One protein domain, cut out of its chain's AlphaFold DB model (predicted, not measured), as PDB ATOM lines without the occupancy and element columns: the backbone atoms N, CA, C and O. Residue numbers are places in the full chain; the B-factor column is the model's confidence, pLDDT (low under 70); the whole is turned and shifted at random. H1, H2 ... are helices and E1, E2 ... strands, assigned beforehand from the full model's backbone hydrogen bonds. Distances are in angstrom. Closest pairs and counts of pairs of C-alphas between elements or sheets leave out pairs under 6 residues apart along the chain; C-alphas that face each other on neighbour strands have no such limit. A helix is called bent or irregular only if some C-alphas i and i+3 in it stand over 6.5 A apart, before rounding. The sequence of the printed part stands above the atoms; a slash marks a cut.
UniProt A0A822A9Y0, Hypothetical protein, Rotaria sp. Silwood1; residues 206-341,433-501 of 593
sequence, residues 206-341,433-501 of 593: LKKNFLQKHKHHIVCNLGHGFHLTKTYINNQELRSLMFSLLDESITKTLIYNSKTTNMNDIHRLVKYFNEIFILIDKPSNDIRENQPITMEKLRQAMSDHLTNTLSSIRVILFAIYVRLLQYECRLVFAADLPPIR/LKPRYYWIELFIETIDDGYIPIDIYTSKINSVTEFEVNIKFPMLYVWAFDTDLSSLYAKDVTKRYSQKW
ATOM      1  N   LEU A 206     133.082 154.006 121.403       87.50
ATOM      2  CA  LEU A 206     133.474 152.683 121.896       87.50
ATOM      3  C   LEU A 206     134.986 152.435 121.751       87.50
ATOM      4  O   LEU A 206     135.617 152.072 122.745       87.50
ATOM      5  N   LYS A 207     135.598 152.716 120.583       84.12
ATOM      6  CA  LYS A 207     137.068 152.669 120.384       84.12
ATOM      7  C   LYS A 207     137.794 153.474 121.484       84.12
ATOM      8  O   LYS A 207     138.724 152.963 122.109       84.12
ATOM      9  N   LYS A 208     137.339 154.703 121.776       85.94
ATOM     10  CA  LYS A 208     137.909 155.564 122.834       85.94
ATOM     11  C   LYS A 208     137.710 154.994 124.243       85.94
ATOM     12  O   LYS A 208     138.658 154.993 125.028       85.94
ATOM     13  N   ASN A 209     136.520 154.492 124.568       90.00
ATOM     14  CA  ASN A 209     136.197 153.985 125.905       90.00
ATOM     15  C   ASN A 209     136.950 152.686 126.241       90.00
ATOM     16  O   ASN A 209     137.426 152.543 127.367       90.00
ATOM     17  N   PHE A 210     137.130 151.771 125.280       89.69
ATOM     18  CA  PHE A 210     137.958 150.572 125.470       89.69
ATOM     19  C   PHE A 210     139.436 150.940 125.696       89.69
ATOM     20  O   PHE A 210     140.027 150.497 126.684       89.69
ATOM     21  N   LEU A 211     140.003 151.839 124.880       88.00
ATOM     22  CA  LEU A 211     141.368 152.350 125.072       88.00
ATOM     23  C   LEU A 211     141.549 153.030 126.442       88.00
ATOM     24  O   LEU A 211     142.557 152.807 127.114       88.00
ATOM     25  N   GLN A 212     140.576 153.829 126.894       89.25
ATOM     26  CA  GLN A 212     140.608 154.420 128.233       89.25
ATOM     27  C   GLN A 212     140.521 153.353 129.330       89.25
ATOM     28  O   GLN A 212     141.336 153.382 130.251       89.25
ATOM     29  N   LYS A 213     139.588 152.394 129.245       92.00
ATOM     30  CA  LYS A 213     139.466 151.292 130.217       92.00
ATOM     31  C   LYS A 213     140.795 150.543 130.346       92.00
ATOM     32  O   LYS A 213     141.260 150.332 131.465       92.00
ATOM     33  N   HIS A 214     141.437 150.231 129.223       91.69
ATOM     34  CA  HIS A 214     142.751 149.593 129.172       91.69
ATOM     35  C   HIS A 214     143.843 150.437 129.853       91.69
ATOM     36  O   HIS A 214     144.534 149.935 130.738       91.69
ATOM     37  N   LYS A 215     143.956 151.738 129.532       92.06
ATOM     38  CA  LYS A 215     144.915 152.652 130.187       92.06
ATOM     39  C   LYS A 215     144.727 152.724 131.706       92.06
ATOM     40  O   LYS A 215     145.716 152.702 132.433       92.06
ATOM     41  N   HIS A 216     143.486 152.754 132.197       94.44
ATOM     42  CA  HIS A 216     143.219 152.708 133.640       94.44
ATOM     43  C   HIS A 216     143.659 151.373 134.262       94.44
ATOM     44  O   HIS A 216     144.260 151.381 135.331       94.44
ATOM     45  N   HIS A 217     143.448 150.237 133.584       93.94
ATOM     46  CA  HIS A 217     143.911 148.936 134.085       93.94
ATOM     47  C   HIS A 217     145.445 148.832 134.112       93.94
ATOM     48  O   HIS A 217     145.968 148.241 135.052       93.94
ATOM     49  N   ILE A 218     146.175 149.448 133.169       93.94
ATOM     50  CA  ILE A 218     147.645 149.578 133.252       93.94
ATOM     51  C   ILE A 218     148.043 150.302 134.548       93.94
ATOM     52  O   ILE A 218     148.836 149.783 135.330       93.94
ATOM     53  N   VAL A 219     147.463 151.480 134.810       95.38
ATOM     54  CA  VAL A 219     147.804 152.294 135.991       95.38
ATOM     55  C   VAL A 219     147.457 151.571 137.299       95.38
ATOM     56  O   VAL A 219     148.279 151.546 138.214       95.38
ATOM     57  N   CYS A 220     146.279 150.944 137.384       96.12
ATOM     58  CA  CYS A 220     145.855 150.204 138.574       96.12
ATOM     59  C   CYS A 220     146.723 148.964 138.837       96.12
ATOM     60  O   CYS A 220     147.119 148.744 139.979       96.12
ATOM     61  N   ASN A 221     147.069 148.182 137.809       94.69
ATOM     62  CA  ASN A 221     147.932 147.006 137.972       94.69
ATOM     63  C   ASN A 221     149.379 147.386 138.330       94.69
ATOM     64  O   ASN A 221     149.995 146.715 139.158       94.69
ATOM     65  N   LEU A 222     149.906 148.488 137.782       94.75
ATOM     66  CA  LEU A 222     151.222 148.996 138.177       94.75
ATOM     67  C   LEU A 222     151.214 149.482 139.640       94.75
ATOM     68  O   LEU A 222     152.106 149.145 140.417       94.75
ATOM     69  N   GLY A 223     150.167 150.206 140.054       95.25
ATOM     70  CA  GLY A 223     149.962 150.589 141.455       95.25
ATOM     71  C   GLY A 223     149.824 149.387 142.398       95.25
ATOM     72  O   GLY A 223     150.365 149.408 143.502       95.25
ATOM     73  N   HIS A 224     149.165 148.315 141.947       94.19
ATOM     74  CA  HIS A 224     149.022 147.058 142.686       94.19
ATOM     75  C   HIS A 224     150.363 146.343 142.900       94.19
ATOM     76  O   HIS A 224     150.658 145.951 144.025       94.19
ATOM     77  N   GLY A 225     151.230 146.244 141.886       94.38
ATOM     78  CA  GLY A 225     152.565 145.647 142.053       94.38
ATOM     79  C   GLY A 225     153.447 146.397 143.062       94.38
ATOM     80  O   GLY A 225     154.073 145.779 143.931       94.38
ATOM     81  N   PHE A 226     153.413 147.734 143.043       95.19
ATOM     82  CA  PHE A 226     154.051 148.549 144.086       95.19
ATOM     83  C   PHE A 226     153.392 148.369 145.463       95.19
ATOM     84  O   PHE A 226     154.097 148.321 146.473       95.19
ATOM     85  N   HIS A 227     152.063 148.219 145.529       94.38
ATOM     86  CA  HIS A 227     151.358 147.916 146.776       94.38
ATOM     87  C   HIS A 227     151.790 146.562 147.360       94.38
ATOM     88  O   HIS A 227     152.159 146.519 148.529       94.38
ATOM     89  N   LEU A 228     151.829 145.476 146.577       94.12
ATOM     90  CA  LEU A 228     152.312 144.166 147.048       94.12
ATOM     91  C   LEU A 228     153.736 144.263 147.624       94.12
ATOM     92  O   LEU A 228     154.038 143.722 148.691       94.12
ATOM     93  N   THR A 229     154.595 145.005 146.927       94.69
ATOM     94  CA  THR A 229     156.007 145.183 147.278       94.69
ATOM     95  C   THR A 229     156.206 145.999 148.557       94.69
ATOM     96  O   THR A 229     157.054 145.655 149.385       94.69
ATOM     97  N   LYS A 230     155.410 147.056 148.759       94.38
ATOM     98  CA  LYS A 230     155.448 147.886 149.970       94.38
ATOM     99  C   LYS A 230     154.764 147.214 151.165       94.38
ATOM    100  O   LYS A 230     155.320 147.223 152.257       94.38
ATOM    101  N   THR A 231     153.574 146.651 150.966       94.75
ATOM    102  CA  THR A 231     152.702 146.156 152.045       94.75
ATOM    103  C   THR A 231     153.146 144.801 152.591       94.75
ATOM    104  O   THR A 231     152.951 144.550 153.780       94.75
ATOM    105  N   TYR A 232     153.758 143.942 151.759       94.94
ATOM    106  CA  TYR A 232     154.147 142.581 152.147       94.94
ATOM    107  C   TYR A 232     155.662 142.337 152.080       94.94
ATOM    108  O   TYR A 232     156.257 141.976 153.091       94.94
ATOM    109  N   ILE A 233     156.314 142.567 150.932       94.56
ATOM    110  CA  ILE A 233     157.739 142.203 150.735       94.56
ATOM    111  C   ILE A 233     158.684 143.052 151.609       94.56
ATOM    112  O   ILE A 233     159.704 142.570 152.113       94.56
ATOM    113  N   ASN A 234     158.320 144.315 151.833       93.12
ATOM    114  CA  ASN A 234     159.046 145.244 152.701       93.12
ATOM    115  C   ASN A 234     158.384 145.487 154.058       93.12
ATOM    116  O   ASN A 234     158.732 146.433 154.762       93.12
ATOM    117  N   ASN A 235     157.474 144.603 154.457       95.50
ATOM    118  CA  ASN A 235     156.910 144.625 155.792       95.50
ATOM    119  C   ASN A 235     157.944 144.125 156.816       95.50
ATOM    120  O   ASN A 235     158.428 142.996 156.714       95.50
ATOM    121  N   GLN A 236     158.281 144.958 157.804       95.00
ATOM    122  CA  GLN A 236     159.273 144.621 158.830       95.00
ATOM    123  C   GLN A 236     158.840 143.422 159.686       95.00
ATOM    124  O   GLN A 236     159.671 142.567 159.973       95.00
ATOM    125  N   GLU A 237     157.555 143.322 160.033       95.81
ATOM    126  CA  GLU A 237     157.013 142.246 160.868       95.81
ATOM    127  C   GLU A 237     157.090 140.890 160.149       95.81
ATOM    128  O   GLU A 237     157.639 139.930 160.694       95.81
ATOM    129  N   LEU A 238     156.629 140.822 158.893       96.44
ATOM    130  CA  LEU A 238     156.743 139.604 158.077       96.44
ATOM    131  C   LEU A 238     158.204 139.220 157.814       96.44
ATOM    132  O   LEU A 238     158.518 138.035 157.718       96.44
ATOM    133  N   ARG A 239     159.110 140.203 157.719       93.88
ATOM    134  CA  ARG A 239     160.551 139.962 157.577       93.88
ATOM    135  C   ARG A 239     161.168 139.394 158.858       93.88
ATOM    136  O   ARG A 239     161.962 138.464 158.756       93.88
ATOM    137  N   SER A 240     160.789 139.888 160.040       95.06
ATOM    138  CA  SER A 240     161.216 139.298 161.319       95.06
ATOM    139  C   SER A 240     160.620 137.909 161.557       95.06
ATOM    140  O   SER A 240     161.335 137.024 162.021       95.06
ATOM    141  N   LEU A 241     159.355 137.683 161.181       96.06
ATOM    142  CA  LEU A 241     158.723 136.368 161.288       96.06
ATOM    143  C   LEU A 241     159.415 135.360 160.359       96.06
ATOM    144  O   LEU A 241     159.856 134.320 160.833       96.06
ATOM    145  N   MET A 242     159.640 135.711 159.086       95.75
ATOM    146  CA  MET A 242     160.431 134.894 158.154       95.75
ATOM    147  C   MET A 242     161.839 134.596 158.693       95.75
ATOM    148  O   MET A 242     162.286 133.462 158.591       95.75
ATOM    149  N   PHE A 243     162.527 135.576 159.296       93.88
ATOM    150  CA  PHE A 243     163.858 135.367 159.885       93.88
ATOM    151  C   PHE A 243     163.847 134.358 161.040       93.88
ATOM    152  O   PHE A 243     164.774 133.562 161.142       93.88
ATOM    153  N   SER A 244     162.786 134.321 161.855       94.81
ATOM    154  CA  SER A 244     162.649 133.314 162.919       94.81
ATOM    155  C   SER A 244     162.455 131.875 162.415       94.81
ATOM    156  O   SER A 244     162.581 130.945 163.205       94.81
ATOM    157  N   LEU A 245     162.199 131.681 161.112       94.00
ATOM    158  CA  LEU A 245     162.096 130.363 160.471       94.00
ATOM    159  C   LEU A 245     163.411 129.900 159.808       94.00
ATOM    160  O   LEU A 245     163.405 128.879 159.121       94.00
ATOM    161  N   LEU A 246     164.515 130.655 159.928       91.38
ATOM    162  CA  LEU A 246     165.778 130.359 159.235       91.38
ATOM    163  C   LEU A 246     166.872 129.858 160.181       91.38
ATOM    164  O   LEU A 246     167.227 130.531 161.148       91.38
ATOM    165  N   ASP A 247     167.511 128.744 159.820       88.00
ATOM    166  CA  ASP A 247     168.726 128.297 160.500       88.00
ATOM    167  C   ASP A 247     169.876 129.295 160.306       88.00
ATOM    168  O   ASP A 247     170.138 129.801 159.204       88.00
ATOM    169  N   GLU A 248     170.647 129.514 161.370       85.19
ATOM    170  CA  GLU A 248     171.811 130.402 161.356       85.19
ATOM    171  C   GLU A 248     172.896 129.920 160.367       85.19
ATOM    172  O   GLU A 248     173.554 130.723 159.703       85.19
ATOM    173  N   SER A 249     173.054 128.600 160.221       81.31
ATOM    174  CA  SER A 249     174.016 127.954 159.316       81.31
ATOM    175  C   SER A 249     173.671 128.171 157.838       81.31
ATOM    176  O   SER A 249     174.544 128.526 157.040       81.31
ATOM    177  N   ILE A 250     172.393 128.018 157.478       77.62
ATOM    178  CA  ILE A 250     171.863 128.295 156.137       77.62
ATOM    179  C   ILE A 250     172.017 129.789 155.841       77.62
ATOM    180  O   ILE A 250     172.563 130.161 154.802       77.62
ATOM    181  N   THR A 251     171.612 130.642 156.784       81.19
ATOM    182  CA  THR A 251     171.673 132.104 156.654       81.19
ATOM    183  C   THR A 251     173.102 132.588 156.398       81.19
ATOM    184  O   THR A 251     173.345 133.268 155.402       81.19
ATOM    185  N   LYS A 252     174.081 132.164 157.213       83.69
ATOM    186  CA  LYS A 252     175.512 132.489 157.024       83.69
ATOM    187  C   LYS A 252     176.081 132.009 155.682       83.69
ATOM    188  O   LYS A 252     177.024 132.612 155.183       83.69
ATOM    189  N   THR A 253     175.528 130.936 155.114       84.88
ATOM    190  CA  THR A 253     175.996 130.340 153.851       84.88
ATOM    191  C   THR A 253     175.366 130.993 152.618       84.88
ATOM    192  O   THR A 253     175.989 131.003 151.560       84.88
ATOM    193  N   LEU A 254     174.137 131.516 152.730       87.25
ATOM    194  CA  LEU A 254     173.342 131.962 151.580       87.25
ATOM    195  C   LEU A 254     173.134 133.470 151.458       87.25
ATOM    196  O   LEU A 254     172.594 133.871 150.433       87.25
ATOM    197  N   ILE A 255     173.544 134.302 152.422       89.50
ATOM    198  CA  ILE A 255     173.531 135.772 152.265       89.50
ATOM    199  C   ILE A 255     174.186 136.180 150.933       89.50
ATOM    200  O   ILE A 255     175.273 135.709 150.593       89.50
ATOM    201  N   TYR A 256     173.516 137.059 150.181       85.50
ATOM    202  CA  TYR A 256     173.983 137.524 148.876       85.50
ATOM    203  C   TYR A 256     175.367 138.180 148.958       85.50
ATOM    204  O   TYR A 256     175.613 139.073 149.770       85.50
ATOM    205  N   ASN A 257     176.258 137.779 148.055       83.56
ATOM    206  CA  ASN A 257     177.555 138.406 147.849       83.56
ATOM    207  C   ASN A 257     177.891 138.326 146.360       83.56
ATOM    208  O   ASN A 257     178.141 137.246 145.825       83.56
ATOM    209  N   SER A 258     177.944 139.480 145.700       78.12
ATOM    210  CA  SER A 258     178.105 139.585 144.246       78.12
ATOM    211  C   SER A 258     179.394 138.994 143.673       78.12
ATOM    212  O   SER A 258     179.510 138.843 142.464       78.12
ATOM    213  N   LYS A 259     180.374 138.655 144.518       78.12
ATOM    214  CA  LYS A 259     181.621 137.998 144.100       78.12
ATOM    215  C   LYS A 259     181.564 136.469 144.164       78.12
ATOM    216  O   LYS A 259     182.499 135.824 143.698       78.12
ATOM    217  N   THR A 260     180.539 135.889 144.791       81.44
ATOM    218  CA  THR A 260     180.477 134.445 145.093       81.44
ATOM    219  C   THR A 260     179.134 133.796 144.772       81.44
ATOM    220  O   THR A 260     179.114 132.614 144.426       81.44
ATOM    221  N   THR A 261     178.026 134.535 144.878       85.50
ATOM    222  CA  THR A 261     176.683 134.038 144.561       85.50
ATOM    223  C   THR A 261     176.628 133.556 143.114       85.50
ATOM    224  O   THR A 261     176.961 134.283 142.183       85.50
ATOM    225  N   ASN A 262     176.194 132.314 142.922       87.94
ATOM    226  CA  ASN A 262     176.100 131.674 141.612       87.94
ATOM    227  C   ASN A 262     174.822 130.817 141.516       87.94
ATOM    228  O   ASN A 262     174.049 130.705 142.467       87.94
ATOM    229  N   MET A 263     174.596 130.172 140.367       90.25
ATOM    230  CA  MET A 263     173.393 129.360 140.124       90.25
ATOM    231  C   MET A 263     173.155 128.261 141.174       90.25
ATOM    232  O   MET A 263     172.001 127.975 141.498       90.25
ATOM    233  N   ASN A 264     174.208 127.670 141.756       90.31
ATOM    234  CA  ASN A 264     174.051 126.656 142.806       90.31
ATOM    235  C   ASN A 264     173.432 127.238 144.083       90.31
ATOM    236  O   ASN A 264     172.722 126.529 144.793       90.31
ATOM    237  N   ASP A 265     173.654 128.523 144.361       90.56
ATOM    238  CA  ASP A 265     173.077 129.197 145.521       90.56
ATOM    239  C   ASP A 265     171.598 129.506 145.300       90.56
ATOM    240  O   ASP A 265     170.810 129.336 146.223       90.56
ATOM    241  N   ILE A 266     171.171 129.785 144.061       93.00
ATOM    242  CA  ILE A 266     169.738 129.813 143.721       93.00
ATOM    243  C   ILE A 266     169.099 128.426 143.886       93.00
ATOM    244  O   ILE A 266     168.028 128.312 144.484       93.00
ATOM    245  N   HIS A 267     169.755 127.354 143.425       93.50
ATOM    246  CA  HIS A 267     169.265 125.990 143.660       93.50
ATOM    247  C   HIS A 267     169.157 125.664 145.163       93.50
ATOM    248  O   HIS A 267     168.193 125.016 145.575       93.50
ATOM    249  N   ARG A 268     170.090 126.155 145.992       93.56
ATOM    250  CA  ARG A 268     170.026 126.058 147.460       93.56
ATOM    251  C   ARG A 268     168.867 126.876 148.036       93.56
ATOM    252  O   ARG A 268     168.067 126.296 148.759       93.56
ATOM    253  N   LEU A 269     168.724 128.160 147.692       94.75
ATOM    254  CA  LEU A 269     167.615 129.025 148.134       94.75
ATOM    255  C   LEU A 269     166.250 128.370 147.885       94.75
ATOM    256  O   LEU A 269     165.419 128.295 148.785       94.75
ATOM    257  N   VAL A 270     166.028 127.875 146.664       95.75
ATOM    258  CA  VAL A 270     164.773 127.210 146.284       95.75
ATOM    259  C   VAL A 270     164.586 125.908 147.067       95.75
ATOM    260  O   VAL A 270     163.491 125.659 147.567       95.75
ATOM    261  N   LYS A 271     165.645 125.102 147.243       94.81
ATOM    262  CA  LYS A 271     165.593 123.880 148.061       94.81
ATOM    263  C   LYS A 271     165.210 124.181 149.514       94.81
ATOM    264  O   LYS A 271     164.240 123.608 149.994       94.81
ATOM    265  N   TYR A 272     165.922 125.079 150.192       94.06
ATOM    266  CA  TYR A 272     165.662 125.380 151.602       94.06
ATOM    267  C   TYR A 272     164.303 126.056 151.806       94.06
ATOM    268  O   TYR A 272     163.593 125.716 152.745       94.06
ATOM    269  N   PHE A 273     163.865 126.927 150.892       95.31
ATOM    270  CA  PHE A 273     162.502 127.462 150.937       95.31
ATOM    271  C   PHE A 273     161.432 126.363 150.793       95.31
ATOM    272  O   PHE A 273     160.388 126.438 151.438       95.31
ATOM    273  N   ASN A 274     161.678 125.324 149.989       94.25
ATOM    274  CA  ASN A 274     160.783 124.167 149.894       94.25
ATOM    275  C   ASN A 274     160.811 123.271 151.145       94.25
ATOM    276  O   ASN A 274     159.813 122.615 151.425       94.25
ATOM    277  N   GLU A 275     161.927 123.241 151.877       93.44
ATOM    278  CA  GLU A 275     162.057 122.533 153.159       93.44
ATOM    279  C   GLU A 275     161.351 123.294 154.296       93.44
ATOM    280  O   GLU A 275     160.710 122.665 155.133       93.44
ATOM    281  N   ILE A 276     161.378 124.635 154.281       93.75
ATOM    282  CA  ILE A 276     160.646 125.490 155.236       93.75
ATOM    283  C   ILE A 276     159.143 125.542 154.919       93.75
ATOM    284  O   ILE A 276     158.336 125.559 155.842       93.75
ATOM    285  N   PHE A 277     158.752 125.591 153.639       94.56
ATOM    286  CA  PHE A 277     157.355 125.732 153.211       94.56
ATOM    287  C   PHE A 277     156.899 124.552 152.355       94.56
ATOM    288  O   PHE A 277     157.116 124.522 151.134       94.56
ATOM    289  N   ILE A 278     156.154 123.639 152.972       92.38
ATOM    290  CA  ILE A 278     155.550 122.491 152.296       92.38
ATOM    291  C   ILE A 278     154.448 122.978 151.339       92.38
ATOM    292  O   ILE A 278     153.692 123.920 151.614       92.38
ATOM    293  N   LEU A 279     154.377 122.343 150.169       89.12
ATOM    294  CA  LEU A 279     153.411 122.657 149.121       89.12
ATOM    295  C   LEU A 279     152.232 121.677 149.163       89.12
ATOM    296  O   LEU A 279     152.403 120.489 148.905       89.12
ATOM    297  N   ILE A 280     151.028 122.180 149.442       86.75
ATOM    298  CA  ILE A 280     149.790 121.396 149.403       86.75
ATOM    299  C   ILE A 280     149.041 121.674 148.096       86.75
ATOM    300  O   ILE A 280     148.580 122.789 147.844       86.75
ATOM    301  N   ASP A 281     148.855 120.626 147.297       76.25
ATOM    302  CA  ASP A 281     147.985 120.610 146.119       76.25
ATOM    303  C   ASP A 281     146.535 120.320 146.559       76.25
ATOM    304  O   ASP A 281     146.061 119.180 146.519       76.25
ATOM    305  N   LYS A 282     145.847 121.349 147.083       66.00
ATOM    306  CA  LYS A 282     144.451 121.223 147.539       66.00
ATOM    307  C   LYS A 282     143.521 121.021 146.328       66.00
ATOM    308  O   LYS A 282     143.636 121.758 145.349       66.00
ATOM    309  N   PRO A 283     142.578 120.056 146.362       54.78
ATOM    310  CA  PRO A 283     141.660 119.836 145.250       54.78
ATOM    311  C   PRO A 283     140.768 121.063 145.018       54.78
ATOM    312  O   PRO A 283     140.223 121.645 145.954       54.78
ATOM    313  N   SER A 284     140.621 121.436 143.745       52.00
ATOM    314  CA  SER A 284     140.021 122.690 143.259       52.00
ATOM    315  C   SER A 284     138.484 122.762 143.395       52.00
ATOM    316  O   SER A 284     137.785 123.060 142.424       52.00
ATOM    317  N   ASN A 285     137.951 122.517 144.590       47.84
ATOM    318  CA  ASN A 285     136.514 122.592 144.863       47.84
ATOM    319  C   ASN A 285     136.073 123.960 145.413       47.84
ATOM    320  O   ASN A 285     134.879 124.244 145.416       47.84
ATOM    321  N   ASP A 286     137.002 124.808 145.874       46.53
ATOM    322  CA  ASP A 286     136.654 126.089 146.496       46.53
ATOM    323  C   ASP A 286     136.799 127.279 145.530       46.53
ATOM    324  O   ASP A 286     137.877 127.593 145.021       46.53
ATOM    325  N   ILE A 287     135.690 127.986 145.317       49.41
ATOM    326  CA  ILE A 287     135.606 129.210 144.505       49.41
ATOM    327  C   ILE A 287     136.368 130.371 145.187       49.41
ATOM    328  O   ILE A 287     136.742 131.353 144.542       49.41
ATOM    329  N   ARG A 288     136.683 130.243 146.487       45.72
ATOM    330  CA  ARG A 288     137.427 131.228 147.292       45.72
ATOM    331  C   ARG A 288     138.916 131.358 146.940       45.72
ATOM    332  O   ARG A 288     139.589 132.199 147.527       45.72
ATOM    333  N   GLU A 289     139.470 130.599 145.996       51.03
ATOM    334  CA  GLU A 289     140.911 130.687 145.687       51.03
ATOM    335  C   GLU A 289     141.337 131.982 144.965       51.03
ATOM    336  O   GLU A 289     142.501 132.362 145.051       51.03
ATOM    337  N   ASN A 290     140.401 132.733 144.369       54.53
ATOM    338  CA  ASN A 290     140.658 134.091 143.853       54.53
ATOM    339  C   ASN A 290     140.691 135.182 144.955       54.53
ATOM    340  O   ASN A 290     140.780 136.370 144.645       54.53
ATOM    341  N   GLN A 291     140.583 134.821 146.238       62.97
ATOM    342  CA  GLN A 291     140.607 135.783 147.346       62.97
ATOM    343  C   GLN A 291     141.971 136.493 147.462       62.97
ATOM    344  O   GLN A 291     143.008 135.831 147.366       62.97
ATOM    345  N   PRO A 292     142.003 137.807 147.763       77.12
ATOM    346  CA  PRO A 292     143.230 138.603 147.761       77.12
ATOM    347  C   PRO A 292     144.284 138.094 148.749       77.12
ATOM    348  O   PRO A 292     143.979 137.445 149.758       77.12
ATOM    349  N   ILE A 293     145.541 138.436 148.469       87.62
ATOM    350  CA  ILE A 293     146.654 138.297 149.412       87.62
ATOM    351  C   ILE A 293     146.341 139.189 150.621       87.62
ATOM    352  O   ILE A 293     145.896 140.322 150.456       87.62
ATOM    353  N   THR A 294     146.540 138.679 151.834       91.75
ATOM    354  CA  THR A 294     146.353 139.440 153.075       91.75
ATOM    355  C   THR A 294     147.495 139.144 154.037       91.75
ATOM    356  O   THR A 294     148.106 138.076 153.958       91.75
ATOM    357  N   MET A 295     147.754 140.073 154.963       93.12
ATOM    358  CA  MET A 295     148.711 139.873 156.059       93.12
ATOM    359  C   MET A 295     148.432 138.557 156.789       93.12
ATOM    360  O   MET A 295     149.331 137.741 156.942       93.12
ATOM    361  N   GLU A 296     147.170 138.312 157.145       92.06
ATOM    362  CA  GLU A 296     146.778 137.146 157.937       92.06
ATOM    363  C   GLU A 296     147.115 135.814 157.264       92.06
ATOM    364  O   GLU A 296     147.688 134.929 157.887       92.06
ATOM    365  N   LYS A 297     146.870 135.682 155.955       91.50
ATOM    366  CA  LYS A 297     147.223 134.450 155.235       91.50
ATOM    367  C   LYS A 297     148.738 134.265 155.088       91.50
ATOM    368  O   LYS A 297     149.188 133.133 154.940       91.50
ATOM    369  N   LEU A 298     149.518 135.351 155.108       94.94
ATOM    370  CA  LEU A 298     150.983 135.291 155.146       94.94
ATOM    371  C   LEU A 298     151.473 134.856 156.537       94.94
ATOM    372  O   LEU A 298     152.334 133.983 156.602       94.94
ATOM    373  N   ARG A 299     150.884 135.378 157.627       95.25
ATOM    374  CA  ARG A 299     151.146 134.917 159.007       95.25
ATOM    375  C   ARG A 299     150.818 133.434 159.167       95.25
ATOM    376  O   ARG A 299     151.676 132.674 159.594       95.25
ATOM    377  N   GLN A 300     149.613 133.024 158.768       93.12
ATOM    378  CA  GLN A 300     149.148 131.642 158.868       93.12
ATOM    379  C   GLN A 300     150.066 130.688 158.093       93.12
ATOM    380  O   GLN A 300     150.491 129.678 158.633       93.12
ATOM    381  N   ALA A 301     150.459 131.038 156.863       93.69
ATOM    382  CA  ALA A 301     151.380 130.219 156.075       93.69
ATOM    383  C   ALA A 301     152.792 130.114 156.690       93.69
ATOM    384  O   ALA A 301     153.433 129.075 156.547       93.69
ATOM    385  N   MET A 302     153.271 131.163 157.379       95.88
ATOM    386  CA  MET A 302     154.509 131.123 158.173       95.88
ATOM    387  C   MET A 302     154.359 130.276 159.443       95.88
ATOM    388  O   MET A 302     155.260 129.510 159.751       95.88
ATOM    389  N   SER A 303     153.226 130.368 160.146       95.38
ATOM    390  CA  SER A 303     152.962 129.598 161.371       95.38
ATOM    391  C   SER A 303     152.735 128.108 161.107       95.38
ATOM    392  O   SER A 303     153.158 127.274 161.899       95.38
ATOM    393  N   ASP A 304     152.056 127.769 160.010       94.38
ATOM    394  CA  ASP A 304     151.741 126.387 159.642       94.38
ATOM    395  C   ASP A 304     152.909 125.691 158.928       94.38
ATOM    396  O   ASP A 304     152.904 124.469 158.808       94.38
ATOM    397  N   HIS A 305     153.865 126.453 158.377       94.62
ATOM    398  CA  HIS A 305     154.833 125.989 157.369       94.62
ATOM    399  C   HIS A 305     154.178 125.442 156.074       94.62
ATOM    400  O   HIS A 305     154.785 124.685 155.309       94.62
ATOM    401  N   LEU A 306     152.933 125.849 155.784       92.00
ATOM    402  CA  LEU A 306     152.118 125.339 154.675       92.00
ATOM    403  C   LEU A 306     151.763 126.420 153.650       92.00
ATOM    404  O   LEU A 306     151.366 127.535 153.980       92.00
ATOM    405  N   THR A 307     151.791 126.053 152.368       89.25
ATOM    406  CA  THR A 307     151.308 126.904 151.265       89.25
ATOM    407  C   THR A 307     150.461 126.107 150.275       89.25
ATOM    408  O   THR A 307     150.666 124.909 150.094       89.25
ATOM    409  N   ASN A 308     149.515 126.766 149.604       82.25
ATOM    410  CA  ASN A 308     148.714 126.161 148.535       82.25
ATOM    411  C   ASN A 308     149.354 126.448 147.162       82.25
ATOM    412  O   ASN A 308     149.648 127.608 146.858       82.25
ATOM    413  N   THR A 309     149.487 125.422 146.313       75.06
ATOM    414  CA  THR A 309     149.891 125.519 144.891       75.06
ATOM    415  C   THR A 309     149.110 126.571 144.104       75.06
ATOM    416  O   THR A 309     149.596 127.101 143.108       75.06
ATOM    417  N   LEU A 310     147.890 126.868 144.546       69.31
ATOM    418  CA  LEU A 310     146.913 127.685 143.838       69.31
ATOM    419  C   LEU A 310     146.869 129.141 144.351       69.31
ATOM    420  O   LEU A 310     146.007 129.907 143.929       69.31
ATOM    421  N   SER A 311     147.791 129.545 145.241       79.81
ATOM    422  CA  SER A 311     147.831 130.893 145.826       79.81
ATOM    423  C   SER A 311     149.161 131.623 145.619       79.81
ATOM    424  O   SER A 311     150.233 131.090 145.920       79.81
ATOM    425  N   SER A 312     149.088 132.898 145.215       87.56
ATOM    426  CA  SER A 312     150.223 133.835 145.079       87.56
ATOM    427  C   SER A 312     151.025 134.065 146.369       87.56
ATOM    428  O   SER A 312     152.119 134.622 146.323       87.56
ATOM    429  N   ILE A 313     150.513 133.620 147.523       91.25
ATOM    430  CA  ILE A 313     151.186 133.685 148.828       91.25
ATOM    431  C   ILE A 313     152.604 133.105 148.769       91.25
ATOM    432  O   ILE A 313     153.529 133.750 149.257       91.25
ATOM    433  N   ARG A 314     152.812 131.947 148.119       93.00
ATOM    434  CA  ARG A 314     154.139 131.299 148.050       93.00
ATOM    435  C   ARG A 314     155.197 132.192 147.387       93.00
ATOM    436  O   ARG A 314     156.332 132.226 147.844       93.00
ATOM    437  N   VAL A 315     154.811 132.959 146.365       94.38
ATOM    438  CA  VAL A 315     155.692 133.907 145.658       94.38
ATOM    439  C   VAL A 315     156.075 135.083 146.557       94.38
ATOM    440  O   VAL A 315     157.239 135.471 146.593       94.38
ATOM    441  N   ILE A 316     155.126 135.620 147.329       95.56
ATOM    442  CA  ILE A 316     155.381 136.729 148.261       95.56
ATOM    443  C   ILE A 316     156.231 136.272 149.455       95.56
ATOM    444  O   ILE A 316     157.153 136.985 149.844       95.56
ATOM    445  N   LEU A 317     155.991 135.073 149.995       96.44
ATOM    446  CA  LEU A 317     156.848 134.467 151.023       96.44
ATOM    447  C   LEU A 317     158.283 134.277 150.513       96.44
ATOM    448  O   LEU A 317     159.228 134.660 151.198       96.44
ATOM    449  N   PHE A 318     158.451 133.760 149.291       96.75
ATOM    450  CA  PHE A 318     159.770 133.605 148.676       96.75
ATOM    451  C   PHE A 318     160.461 134.955 148.440       96.75
ATOM    452  O   PHE A 318     161.653 135.081 148.705       96.75
ATOM    453  N   ALA A 319     159.719 135.992 148.037       96.44
ATOM    454  CA  ALA A 319     160.243 137.353 147.915       96.44
ATOM    455  C   ALA A 319     160.753 137.917 149.252       96.44
ATOM    456  O   ALA A 319     161.839 138.493 149.297       96.44
ATOM    457  N   ILE A 320     160.000 137.732 150.345       96.25
ATOM    458  CA  ILE A 320     160.416 138.139 151.698       96.25
ATOM    459  C   ILE A 320     161.699 137.392 152.099       96.25
ATOM    460  O   ILE A 320     162.644 138.023 152.571       96.25
ATOM    461  N   TYR A 321     161.753 136.077 151.857       95.81
ATOM    462  CA  TYR A 321     162.903 135.212 152.142       95.81
ATOM    463  C   TYR A 321     164.184 135.650 151.409       95.81
ATOM    464  O   TYR A 321     165.202 135.914 152.051       95.81
ATOM    465  N   VAL A 322     164.150 135.804 150.081       95.06
ATOM    466  CA  VAL A 322     165.353 136.200 149.321       95.06
ATOM    467  C   VAL A 322     165.770 137.648 149.613       95.06
ATOM    468  O   VAL A 322     166.965 137.934 149.690       95.06
ATOM    469  N   ARG A 323     164.814 138.561 149.859       92.62
ATOM    470  CA  ARG A 323     165.111 139.968 150.186       92.62
ATOM    471  C   ARG A 323     165.715 140.132 151.585       92.62
ATOM    472  O   ARG A 323     166.531 141.033 151.783       92.62
ATOM    473  N   LEU A 324     165.339 139.260 152.526       92.75
ATOM    474  CA  LEU A 324     165.954 139.115 153.851       92.75
ATOM    475  C   LEU A 324     167.405 138.616 153.745       92.75
ATOM    476  O   LEU A 324     168.287 139.183 154.383       92.75
ATOM    477  N   LEU A 325     167.671 137.644 152.866       92.69
ATOM    478  CA  LEU A 325     169.027 137.182 152.521       92.69
ATOM    479  C   LEU A 325     169.801 138.152 151.599       92.69
ATOM    480  O   LEU A 325     170.834 137.788 151.041       92.69
ATOM    481  N   GLN A 326     169.331 139.398 151.475       91.38
ATOM    482  CA  GLN A 326     169.958 140.512 150.751       91.38
ATOM    483  C   GLN A 326     170.106 140.332 149.229       91.38
ATOM    484  O   GLN A 326     170.832 141.101 148.600       91.38
ATOM    485  N   TYR A 327     169.396 139.382 148.614       92.19
ATOM    486  CA  TYR A 327     169.399 139.245 147.157       92.19
ATOM    487  C   TYR A 327     168.761 140.459 146.497       92.19
ATOM    488  O   TYR A 327     167.719 140.955 146.936       92.19
ATOM    489  N   GLU A 328     169.359 140.868 145.383       90.81
ATOM    490  CA  GLU A 328     168.662 141.674 144.398       90.81
ATOM    491  C   GLU A 328     167.527 140.843 143.794       90.81
ATOM    492  O   GLU A 328     167.775 139.803 143.175       90.81
ATOM    493  N   CYS A 329     166.284 141.296 143.955       93.31
ATOM    494  CA  CYS A 329     165.129 140.601 143.405       93.31
ATOM    495  C   CYS A 329     164.009 141.538 142.951       93.31
ATOM    496  O   CYS A 329     163.807 142.629 143.493       93.31
ATOM    497  N   ARG A 330     163.245 141.069 141.961       95.69
ATOM    498  CA  ARG A 330     162.053 141.740 141.434       95.69
ATOM    499  C   ARG A 330     160.835 140.835 141.569       95.69
ATOM    500  O   ARG A 330     160.905 139.646 141.251       95.69
ATOM    501  N   LEU A 331     159.712 141.402 142.007       96.75
ATOM    502  CA  LEU A 331     158.405 140.754 141.903       96.75
ATOM    503  C   LEU A 331     157.914 140.918 140.466       96.75
ATOM    504  O   LEU A 331     157.706 142.042 140.019       96.75
ATOM    505  N   VAL A 332     157.707 139.818 139.750       96.88
ATOM    506  CA  VAL A 332     157.185 139.842 138.381       96.88
ATOM    507  C   VAL A 332     155.696 139.514 138.386       96.88
ATOM    508  O   VAL A 332     155.250 138.632 139.121       96.88
ATOM    509  N   PHE A 333     154.928 140.235 137.571       93.44
ATOM    510  CA  PHE A 333     153.480 140.099 137.440       93.44
ATOM    511  C   PHE A 333     153.059 140.156 135.965       93.44
ATOM    512  O   PHE A 333     153.230 141.183 135.307       93.44
ATOM    513  N   ALA A 334     152.482 139.064 135.456       93.56
ATOM    514  CA  ALA A 334     151.754 139.029 134.190       93.56
ATOM    515  C   ALA A 334     150.298 139.447 134.425       93.56
ATOM    516  O   ALA A 334     149.575 138.781 135.170       93.56
ATOM    517  N   ALA A 335     149.867 140.537 133.795       91.44
ATOM    518  CA  ALA A 335     148.585 141.165 134.096       91.44
ATOM    519  C   ALA A 335     147.516 140.872 133.031       91.44
ATOM    520  O   ALA A 335     147.735 141.092 131.839       91.44
ATOM    521  N   ASP A 336     146.336 140.438 133.482       89.44
ATOM    522  CA  ASP A 336     145.144 140.307 132.639       89.44
ATOM    523  C   ASP A 336     144.527 141.695 132.414       89.44
ATOM    524  O   ASP A 336     144.193 142.402 133.375       89.44
ATOM    525  N   LEU A 337     144.418 142.125 131.155       89.50
ATOM    526  CA  LEU A 337     143.909 143.447 130.793       89.50
ATOM    527  C   LEU A 337     142.761 143.341 129.776       89.50
ATOM    528  O   LEU A 337     142.861 142.586 128.807       89.50
ATOM    529  N   PRO A 338     141.694 144.155 129.925       88.88
ATOM    530  CA  PRO A 338     140.603 144.198 128.956       88.88
ATOM    531  C   PRO A 338     141.127 144.636 127.577       88.88
ATOM    532  O   PRO A 338     142.038 145.462 127.523       88.88
ATOM    533  N   PRO A 339     140.570 144.147 126.455       86.81
ATOM    534  CA  PRO A 339     141.115 144.411 125.122       86.81
ATOM    535  C   PRO A 339     141.061 145.901 124.729       86.81
ATOM    536  O   PRO A 339     140.225 146.660 125.217       86.81
ATOM    537  N   ILE A 340     141.959 146.327 123.830       84.19
ATOM    538  CA  ILE A 340     142.089 147.738 123.399       84.19
ATOM    539  C   ILE A 340     141.001 148.158 122.393       84.19
ATOM    540  O   ILE A 340     140.572 149.311 122.392       84.19
ATOM    541  N   ARG A 341     140.551 147.237 121.531       78.94
ATOM    542  CA  ARG A 341     139.360 147.391 120.672       78.94
ATOM    543  C   ARG A 341     138.239 146.483 121.231       78.94
ATOM    544  O   ARG A 341     138.564 145.489 121.885       78.94
ATOM    545  N   LEU A 433     147.790 122.768 135.254       55.25
ATOM    546  CA  LEU A 433     148.272 123.656 136.298       55.25
ATOM    547  C   LEU A 433     147.438 124.943 136.250       55.25
ATOM    548  O   LEU A 433     147.236 125.530 135.183       55.25
ATOM    549  N   LYS A 434     146.892 125.360 137.401       62.41
ATOM    550  CA  LYS A 434     146.186 126.643 137.477       62.41
ATOM    551  C   LYS A 434     147.162 127.775 137.141       62.41
ATOM    552  O   LYS A 434     148.348 127.658 137.452       62.41
ATOM    553  N   PRO A 435     146.671 128.850 136.505       68.62
ATOM    554  CA  PRO A 435     147.546 129.850 135.927       68.62
ATOM    555  C   PRO A 435     148.296 130.649 136.993       68.62
ATOM    556  O   PRO A 435     147.771 130.904 138.078       68.62
ATOM    557  N   ARG A 436     149.532 131.039 136.671       79.94
ATOM    558  CA  ARG A 436     150.498 131.617 137.614       79.94
ATOM    559  C   ARG A 436     150.876 133.023 137.183       79.94
ATOM    560  O   ARG A 436     151.770 133.220 136.371       79.94
ATOM    561  N   TYR A 437     150.179 134.006 137.740       88.19
ATOM    562  CA  TYR A 437     150.349 135.407 137.350       88.19
ATOM    563  C   TYR A 437     151.567 136.087 137.985       88.19
ATOM    564  O   TYR A 437     151.966 137.141 137.508       88.19
ATOM    565  N   TYR A 438     152.159 135.503 139.032       91.81
ATOM    566  CA  TYR A 438     153.284 136.083 139.767       91.81
ATOM    567  C   TYR A 438     154.454 135.104 139.872       91.81
ATOM    568  O   TYR A 438     154.241 133.905 140.057       91.81
ATOM    569  N   TRP A 439     155.677 135.627 139.812       95.00
ATOM    570  CA  TRP A 439     156.924 134.906 140.083       95.00
ATOM    571  C   TRP A 439     158.031 135.888 140.496       95.00
ATOM    572  O   TRP A 439     157.794 137.095 140.540       95.00
ATOM    573  N   ILE A 440     159.224 135.388 140.832       96.56
ATOM    574  CA  ILE A 440     160.373 136.218 141.236       96.56
ATOM    575  C   ILE A 440     161.495 136.105 140.206       96.56
ATOM    576  O   ILE A 440     161.755 135.024 139.683       96.56
ATOM    577  N   GLU A 441     162.178 137.215 139.950       96.50
ATOM    578  CA  GLU A 441     163.503 137.244 139.324       96.50
ATOM    579  C   GLU A 441     164.556 137.594 140.376       96.50
ATOM    580  O   GLU A 441     164.340 138.518 141.161       96.50
ATOM    581  N   LEU A 442     165.703 136.908 140.369       94.88
ATOM    582  CA  LEU A 442     166.904 137.315 141.113       94.88
ATOM    583  C   LEU A 442     167.955 137.821 140.126       94.88
ATOM    584  O   LEU A 442     168.166 137.166 139.108       94.88
ATOM    585  N   PHE A 443     168.636 138.932 140.406       92.12
ATOM    586  CA  PHE A 443     169.842 139.267 139.638       92.12
ATOM    587  C   PHE A 443     171.034 138.470 140.170       92.12
ATOM    588  O   PHE A 443     171.169 138.296 141.383       92.12
ATOM    589  N   ILE A 444     171.925 138.040 139.278       88.56
ATOM    590  CA  ILE A 444     173.253 137.561 139.664       88.56
ATOM    591  C   ILE A 444     174.327 138.308 138.878       88.56
ATOM    592  O   ILE A 444     174.330 138.277 137.645       88.56
ATOM    593  N   GLU A 445     175.257 138.918 139.611       85.69
ATOM    594  CA  GLU A 445     176.526 139.422 139.080       85.69
ATOM    595  C   GLU A 445     177.419 138.207 138.727       85.69
ATOM    596  O   GLU A 445     177.831 137.455 139.610       85.69
ATOM    597  N   THR A 446     177.635 137.936 137.434       75.44
ATOM    598  CA  THR A 446     178.346 136.751 136.895       75.44
ATOM    599  C   THR A 446     179.047 137.082 135.564       75.44
ATOM    600  O   THR A 446     179.191 138.240 135.203       75.44
ATOM    601  N   ILE A 447     179.498 136.079 134.799       66.50
ATOM    602  CA  ILE A 447     180.079 136.298 133.457       66.50
ATOM    603  C   ILE A 447     179.034 136.854 132.464       66.50
ATOM    604  O   ILE A 447     179.396 137.633 131.586       66.50
ATOM    605  N   ASP A 448     177.756 136.489 132.621       72.94
ATOM    606  CA  ASP A 448     176.662 136.847 131.701       72.94
ATOM    607  C   ASP A 448     175.625 137.831 132.304       72.94
ATOM    608  O   ASP A 448     174.625 138.116 131.643       72.94
ATOM    609  N   ASP A 449     175.852 138.322 133.539       81.06
ATOM    610  CA  ASP A 449     175.097 139.350 134.302       81.06
ATOM    611  C   ASP A 449     173.580 139.444 134.027       81.06
ATOM    612  O   ASP A 449     173.146 140.103 133.081       81.06
ATOM    613  N   GLY A 450     172.708 138.860 134.859       90.31
ATOM    614  CA  GLY A 450     171.276 138.884 134.524       90.31
ATOM    615  C   GLY A 450     170.261 138.549 135.604       90.31
ATOM    616  O   GLY A 450     170.561 137.927 136.620       90.31
ATOM    617  N   TYR A 451     169.017 138.937 135.306       94.12
ATOM    618  CA  TYR A 451     167.815 138.537 136.033       94.12
ATOM    619  C   TYR A 451     167.389 137.119 135.634       94.12
ATOM    620  O   TYR A 451     166.996 136.869 134.492       94.12
ATOM    621  N   ILE A 452     167.449 136.205 136.599       94.25
ATOM    622  CA  ILE A 452     167.089 134.794 136.489       94.25
ATOM    623  C   ILE A 452     165.690 134.581 137.092       94.25
ATOM    624  O   ILE A 452     165.528 134.758 138.304       94.25
ATOM    625  N   PRO A 453     164.671 134.195 136.299       95.50
ATOM    626  CA  PRO A 453     163.335 133.923 136.821       95.50
ATOM    627  C   PRO A 453     163.231 132.571 137.527       95.50
ATOM    628  O   PRO A 453     163.863 131.590 137.129       95.50
ATOM    629  N   ILE A 454     162.382 132.514 138.554       95.50
ATOM    630  CA  ILE A 454     162.171 131.352 139.419       95.50
ATOM    631  C   ILE A 454     160.671 131.077 139.556       95.50
ATOM    632  O   ILE A 454     159.928 131.872 140.137       95.50
ATOM    633  N   ASP A 455     160.231 129.914 139.073       92.31
ATOM    634  CA  ASP A 455     158.902 129.373 139.358       92.31
ATOM    635  C   ASP A 455     158.956 128.550 140.652       92.31
ATOM    636  O   ASP A 455     159.260 127.355 140.652       92.31
ATOM    637  N   ILE A 456     158.626 129.192 141.774       91.81
ATOM    638  CA  ILE A 456     158.652 128.578 143.110       91.81
ATOM    639  C   ILE A 456     157.571 127.495 143.328       91.81
ATOM    640  O   ILE A 456     157.537 126.859 144.383       91.81
ATOM    641  N   TYR A 457     156.691 127.256 142.348       87.06
ATOM    642  CA  TYR A 457     155.699 126.175 142.379       87.06
ATOM    643  C   TYR A 457     156.175 124.897 141.674       87.06
ATOM    644  O   TYR A 457     155.728 123.811 142.033       87.06
ATOM    645  N   THR A 458     157.063 124.996 140.678       88.31
ATOM    646  CA  THR A 458     157.742 123.826 140.068       88.31
ATOM    647  C   THR A 458     159.198 123.683 140.499       88.31
ATOM    648  O   THR A 458     159.834 122.688 140.163       88.31
ATOM    649  N   SER A 459     159.727 124.650 141.254       90.56
ATOM    650  CA  SER A 459     161.154 124.790 141.587       90.56
ATOM    651  C   SER A 459     162.066 124.960 140.366       90.56
ATOM    652  O   SER A 459     163.269 124.708 140.443       90.56
ATOM    653  N   LYS A 460     161.502 125.383 139.227       91.38
ATOM    654  CA  LYS A 460     162.250 125.612 137.992       91.38
ATOM    655  C   LYS A 460     162.883 126.995 137.982       91.38
ATOM    656  O   LYS A 460     162.271 127.987 138.378       91.38
ATOM    657  N   ILE A 461     164.120 127.043 137.505       94.31
ATOM    658  CA  ILE A 461     164.985 128.221 137.503       94.31
ATOM    659  C   ILE A 461     165.415 128.468 136.052       94.31
ATOM    660  O   ILE A 461     165.825 127.540 135.357       94.31
ATOM    661  N   ASN A 462     165.299 129.714 135.595       92.50
ATOM    662  CA  ASN A 462     165.570 130.171 134.226       92.50
ATOM    663  C   ASN A 462     164.684 129.559 133.107       92.50
ATOM    664  O   ASN A 462     164.980 129.702 131.922       92.50
ATOM    665  N   SER A 463     163.566 128.903 133.445       88.50
ATOM    666  CA  SER A 463     162.643 128.266 132.481       88.50
ATOM    667  C   SER A 463     161.648 129.256 131.847       88.50
ATOM    668  O   SER A 463     160.436 129.102 131.963       88.50
ATOM    669  N   VAL A 464     162.166 130.288 131.171       88.31
ATOM    670  CA  VAL A 464     161.408 131.444 130.637       88.31
ATOM    671  C   VAL A 464     160.161 131.060 129.820       88.31
ATOM    672  O   VAL A 464     159.106 131.670 129.984       88.31
ATOM    673  N   THR A 465     160.250 130.040 128.964       83.62
ATOM    674  CA  THR A 465     159.149 129.619 128.077       83.62
ATOM    675  C   THR A 465     157.971 128.975 128.808       83.62
ATOM    676  O   THR A 465     156.863 128.957 128.274       83.62
ATOM    677  N   GLU A 466     158.170 128.464 130.026       84.94
ATOM    678  CA  GLU A 466     157.115 127.780 130.780       84.94
ATOM    679  C   GLU A 466     156.132 128.746 131.446       84.94
ATOM    680  O   GLU A 466     154.999 128.357 131.732       84.94
ATOM    681  N   PHE A 467     156.514 130.010 131.655       87.81
ATOM    682  CA  PHE A 467     155.618 131.001 132.250       87.81
ATOM    683  C   PHE A 467     154.400 131.261 131.352       87.81
ATOM    684  O   PHE A 467     153.281 131.157 131.838       87.81
ATOM    685  N   GLU A 468     154.576 131.481 130.039       87.31
ATOM    686  CA  GLU A 468     153.448 131.717 129.112       87.31
ATOM    687  C   GLU A 468     152.498 130.511 129.001       87.31
ATOM    688  O   GLU A 468     151.284 130.692 128.940       87.31
ATOM    689  N   VAL A 469     153.014 129.277 129.083       84.81
ATOM    690  CA  VAL A 469     152.196 128.044 129.097       84.81
ATOM    691  C   VAL A 469     151.255 127.989 130.313       84.81
ATOM    692  O   VAL A 469     150.203 127.356 130.258       84.81
ATOM    693  N   ASN A 470     151.601 128.684 131.402       78.94
ATOM    694  CA  ASN A 470     150.804 128.789 132.623       78.94
ATOM    695  C   ASN A 470     149.970 130.091 132.692       78.94
ATOM    696  O   ASN A 470     149.576 130.504 133.784       78.94
ATOM    697  N   ILE A 471     149.662 130.741 131.563       84.25
ATOM    698  CA  ILE A 471     148.784 131.924 131.492       84.25
ATOM    699  C   ILE A 471     147.555 131.625 130.611       84.25
ATOM    700  O   ILE A 471     147.642 130.926 129.608       84.25
ATOM    701  N   LYS A 472     146.375 132.140 130.999       84.62
ATOM    702  CA  LYS A 472     145.092 131.917 130.287       84.62
ATOM    703  C   LYS A 472     144.687 133.031 129.312       84.62
ATOM    704  O   LYS A 472     143.698 132.882 128.601       84.62
ATOM    705  N   PHE A 473     145.431 134.130 129.289       85.75
ATOM    706  CA  PHE A 473     145.220 135.304 128.442       85.75
ATOM    707  C   PHE A 473     146.462 135.573 127.570       85.75
ATOM    708  O   PHE A 473     147.547 135.080 127.884       85.75
ATOM    709  N   PRO A 474     146.361 136.345 126.474       87.12
ATOM    710  CA  PRO A 474     147.534 136.750 125.704       87.12
ATOM    711  C   PRO A 474     148.516 137.543 126.580       87.12
ATOM    712  O   PRO A 474     148.131 138.532 127.203       87.12
ATOM    713  N   MET A 475     149.785 137.130 126.631       90.06
ATOM    714  CA  MET A 475     150.808 137.780 127.457       90.06
ATOM    715  C   MET A 475     151.245 139.119 126.835       90.06
ATOM    716  O   MET A 475     152.239 139.192 126.111       90.06
ATOM    717  N   LEU A 476     150.453 140.166 127.095       89.69
ATOM    718  CA  LEU A 476     150.607 141.518 126.537       89.69
ATOM    719  C   LEU A 476     151.336 142.498 127.462       89.69
ATOM    720  O   LEU A 476     151.864 143.489 126.962       89.69
ATOM    721  N   TYR A 477     151.338 142.232 128.774       92.50
ATOM    722  CA  TYR A 477     152.013 143.038 129.791       92.50
ATOM    723  C   TYR A 477     152.553 142.146 130.909       92.50
ATOM    724  O   TYR A 477     151.797 141.438 131.583       92.50
ATOM    725  N   VAL A 478     153.864 142.213 131.117       95.62
ATOM    726  CA  VAL A 478     154.571 141.615 132.247       95.62
ATOM    727  C   VAL A 478     155.452 142.691 132.868       95.62
ATOM    728  O   VAL A 478     156.380 143.193 132.228       95.62
ATOM    729  N   TRP A 479     155.160 143.051 134.115       97.19
ATOM    730  CA  TRP A 479     155.904 144.064 134.861       97.19
ATOM    731  C   TRP A 479     156.767 143.417 135.935       97.19
ATOM    732  O   TRP A 479     156.265 142.642 136.748       97.19
ATOM    733  N   ALA A 480     158.049 143.770 135.956       97.25
ATOM    734  CA  ALA A 480     158.957 143.466 137.049       97.25
ATOM    735  C   ALA A 480     159.078 144.698 137.957       97.25
ATOM    736  O   ALA A 480     159.533 145.755 137.515       97.25
ATOM    737  N   PHE A 481     158.650 144.561 139.209       96.81
ATOM    738  CA  PHE A 481     158.709 145.580 140.253       96.81
ATOM    739  C   PHE A 481     159.937 145.343 141.117       96.81
ATOM    740  O   PHE A 481     160.127 144.241 141.638       96.81
ATOM    741  N   ASP A 482     160.760 146.370 141.283       94.69
ATOM    742  CA  ASP A 482     161.929 146.287 142.144       94.69
ATOM    743  C   ASP A 482     161.522 146.161 143.613       94.69
ATOM    744  O   ASP A 482     160.625 146.869 144.073       94.69
ATOM    745  N   THR A 483     162.165 145.261 144.358       91.00
ATOM    746  CA  THR A 483     161.834 145.060 145.774       91.00
ATOM    747  C   THR A 483     162.557 146.012 146.721       91.00
ATOM    748  O   THR A 483     162.304 145.951 147.927       91.00
ATOM    749  N   ASP A 484     163.420 146.908 146.235       86.25
ATOM    750  CA  ASP A 484     164.001 147.956 147.064       86.25
ATOM    751  C   ASP A 484     163.185 149.259 147.033       86.25
ATOM    752  O   ASP A 484     163.101 149.948 146.019       86.25
ATOM    753  N   LEU A 485     162.625 149.647 148.185       78.44
ATOM    754  CA  LEU A 485     161.788 150.852 148.308       78.44
ATOM    755  C   LEU A 485     162.556 152.176 148.128       78.44
ATOM    756  O   LEU A 485     161.919 153.229 148.073       78.44
ATOM    757  N   SER A 486     163.891 152.149 148.030       78.88
ATOM    758  CA  SER A 486     164.709 153.338 147.732       78.88
ATOM    759  C   SER A 486     164.359 153.982 146.383       78.88
ATOM    760  O   SER A 486     164.512 155.194 146.207       78.88
ATOM    761  N   SER A 487     163.847 153.190 145.435       71.62
ATOM    762  CA  SER A 487     163.427 153.666 144.124       71.62
ATOM    763  C   SER A 487     162.089 153.056 143.710       71.62
ATOM    764  O   SER A 487     161.845 151.866 143.867       71.62
ATOM    765  N   LEU A 488     161.207 153.873 143.127       88.50
ATOM    766  CA  LEU A 488     159.929 153.414 142.567       88.50
ATOM    767  C   LEU A 488     160.147 152.805 141.166       88.50
ATOM    768  O   LEU A 488     159.580 153.271 140.179       88.50
ATOM    769  N   TYR A 489     161.044 151.820 141.081       94.06
ATOM    770  CA  TYR A 489     161.485 151.192 139.839       94.06
ATOM    771  C   TYR A 489     160.540 150.049 139.451       94.06
ATOM    772  O   TYR A 489     160.308 149.111 140.215       94.06
ATOM    773  N   ALA A 490     159.986 150.135 138.243       95.75
ATOM    774  CA  ALA A 490     159.294 149.031 137.595       95.75
ATOM    775  C   ALA A 490     159.590 149.036 136.095       95.75
ATOM    776  O   ALA A 490     159.633 150.090 135.455       95.75
ATOM    777  N   LYS A 491     159.772 147.845 135.524       95.31
ATOM    778  CA  LYS A 491     160.153 147.657 134.123       95.31
ATOM    779  C   LYS A 491     159.164 146.754 133.403       95.31
ATOM    780  O   LYS A 491     158.696 145.764 133.958       95.31
ATOM    781  N   ASP A 492     158.873 147.090 132.150       95.06
ATOM    782  CA  ASP A 492     158.223 146.162 131.229       95.06
ATOM    783  C   ASP A 492     159.248 145.110 130.785       95.06
ATOM    784  O   ASP A 492     160.266 145.437 130.170       95.06
ATOM    785  N   VAL A 493     158.983 143.854 131.135       95.81
ATOM    786  CA  VAL A 493     159.807 142.688 130.793       95.81
ATOM    787  C   VAL A 493     159.063 141.726 129.861       95.81
ATOM    788  O   VAL A 493     159.527 140.612 129.629       95.81
ATOM    789  N   THR A 494     157.935 142.144 129.271       94.31
ATOM    790  CA  THR A 494     157.069 141.310 128.411       94.31
ATOM    791  C   THR A 494     157.849 140.639 127.282       94.31
ATOM    792  O   THR A 494     157.625 139.468 126.984       94.31
ATOM    793  N   LYS A 495     158.838 141.348 126.721       92.69
ATOM    794  CA  LYS A 495     159.749 140.860 125.674       92.69
ATOM    795  C   LYS A 495     160.542 139.601 126.051       92.69
ATOM    796  O   LYS A 495     160.920 138.845 125.163       92.69
ATOM    797  N   ARG A 496     160.824 139.395 127.345       93.56
ATOM    798  CA  ARG A 496     161.533 138.213 127.858       93.56
ATOM    799  C   ARG A 496     160.635 136.974 127.782       93.56
ATOM    800  O   ARG A 496     161.110 135.913 127.399       93.56
ATOM    801  N   TYR A 497     159.354 137.111 128.124       93.38
ATOM    802  CA  TYR A 497     158.448 135.981 128.374       93.38
ATOM    803  C   TYR A 497     157.473 135.670 127.231       93.38
ATOM    804  O   TYR A 497     157.137 134.507 127.030       93.38
ATOM    805  N   SER A 498     157.020 136.687 126.495       91.31
ATOM    806  CA  SER A 498     155.986 136.553 125.463       91.31
ATOM    807  C   SER A 498     156.591 136.046 124.153       91.31
ATOM    808  O   SER A 498     157.225 136.798 123.411       91.31
ATOM    809  N   GLN A 499     156.372 134.768 123.833       87.62
ATOM    810  CA  GLN A 499     156.834 134.139 122.586       87.62
ATOM    811  C   GLN A 499     156.235 134.830 121.355       87.62
ATOM    812  O   GLN A 499     156.834 134.838 120.284       87.62
ATOM    813  N   LYS A 500     155.060 135.447 121.517       87.31
ATOM    814  CA  LYS A 500     154.340 136.159 120.459       87.31
ATOM    815  C   LYS A 500     154.734 137.632 120.325       87.31
ATOM    816  O   LYS A 500     154.153 138.305 119.486       87.31
ATOM    817  N   TRP A 501     155.714 138.149 121.079       89.00
ATOM    818  CA  TRP A 501     156.062 139.582 121.070       89.00
ATOM    819  C   TRP A 501     156.346 140.155 119.664       89.00
ATOM    820  O   TRP A 501     155.991 141.296 119.371       89.00
TER     821      TRP A 501
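AT A GLANCE: This is residues 206 to 341 and 433 to 501 of the 593 residues of the protein "Hypothetical protein" of Rotaria sp. Silwood1 (UniProt A0A822A9Y0). A strongly twisted, curled sheet of five antiparallel strands has helices on both faces: H7 and part of the long H1 cover one, the small H8 and H9 the other. H2 and H6 pack side by side on H7, away from the sheet, and the rest of H1 runs out past the sheet. The printed part has 205 residues with nine named helices and seven named strands, in the order H1 H2 H3 H4 E1 H5 H6 E2 H7 E3 E4 E5 H8 E6 E7 H9, of mixed class. It is compact, with a radius of gyration of the C-alphas of 17.2 A and spans of 60 by 44 by 31 A.

HOW THE PARTS SIT: H1, residues 206 to 233, touches the hub H7, residues 313 to 324, with residues 232 to 233 alone; the closest C-alphas, of Ile 233 and Ile 320, are 5.0 A apart. H2, residues 236 to 244, touches H7, about perpendicular at 84 degrees, C-alphas 239 and 320 closest at 6.2 A. H2 also touches H6, residues 295 to 304, at a shallow tilt of 6 degrees, the same way, C-alphas 242 and 302 closest at 7.0 A. H3, residues 248 to 254, and H4, residues 263 to 276, form a helical hairpin. E1, residues 278 to 280, H5, residues 287 to 290, H6 and E2, residues 306 to 308, form a strand-helix-strand unit, two parallel neighbour strands with helices between; N 280 and O 307 are 2.8 A apart. The large sheet runs E5, residues 450 to 455, E4, 438 to 444, E3, 329 to 334, E6, 478 to 482, E7, 490 to 492. Within hydrogen-bond range are N 454 and O 440, 2.8 A, N 332 and O 439, 2.8 A, N 481 and O 331, 2.8 A, and N 480 and O 491, 2.9 A. H1 and H7 are on one face, at heights over the sheet of 10.0 A and 9.2 A; H8, residues 464 to 469, and H9, residues 494 to 497, are on the opposite face. H4 is on the sheet too. Every O i to N i+4 pair is within hydrogen-bond range in H2, H3, H4, H6 and H7, 23 of 24 in H1, and 0 of 2 in H8, with 1 of 3 O i to N i+3 pairs; H5 and H9 are too short.

IN THESE COORDINATES: H1, 39.1 A long, begins at C-alpha 206 (133.474, 152.683, 121.896). H4 measures 20.1 A, H7 16.5 A and E4 20.0 A. H5 is irregular, with C-alphas 287 and 290 7.1 A apart. H9 ends at C-alpha 497 (158.448, 135.981, 128.374).

THE WHOLE: The farthest C-alphas, of Leu 206 and Ser 249, are 60.5 A apart. Residues 342 to 432 are not printed; C-alphas 341 and 433 are 29.8 A apart across the cut. Of the links printed whole, none is long. The model's pLDDT is under 70 at residues 282 to 291, 310, 433 to 435 and 447.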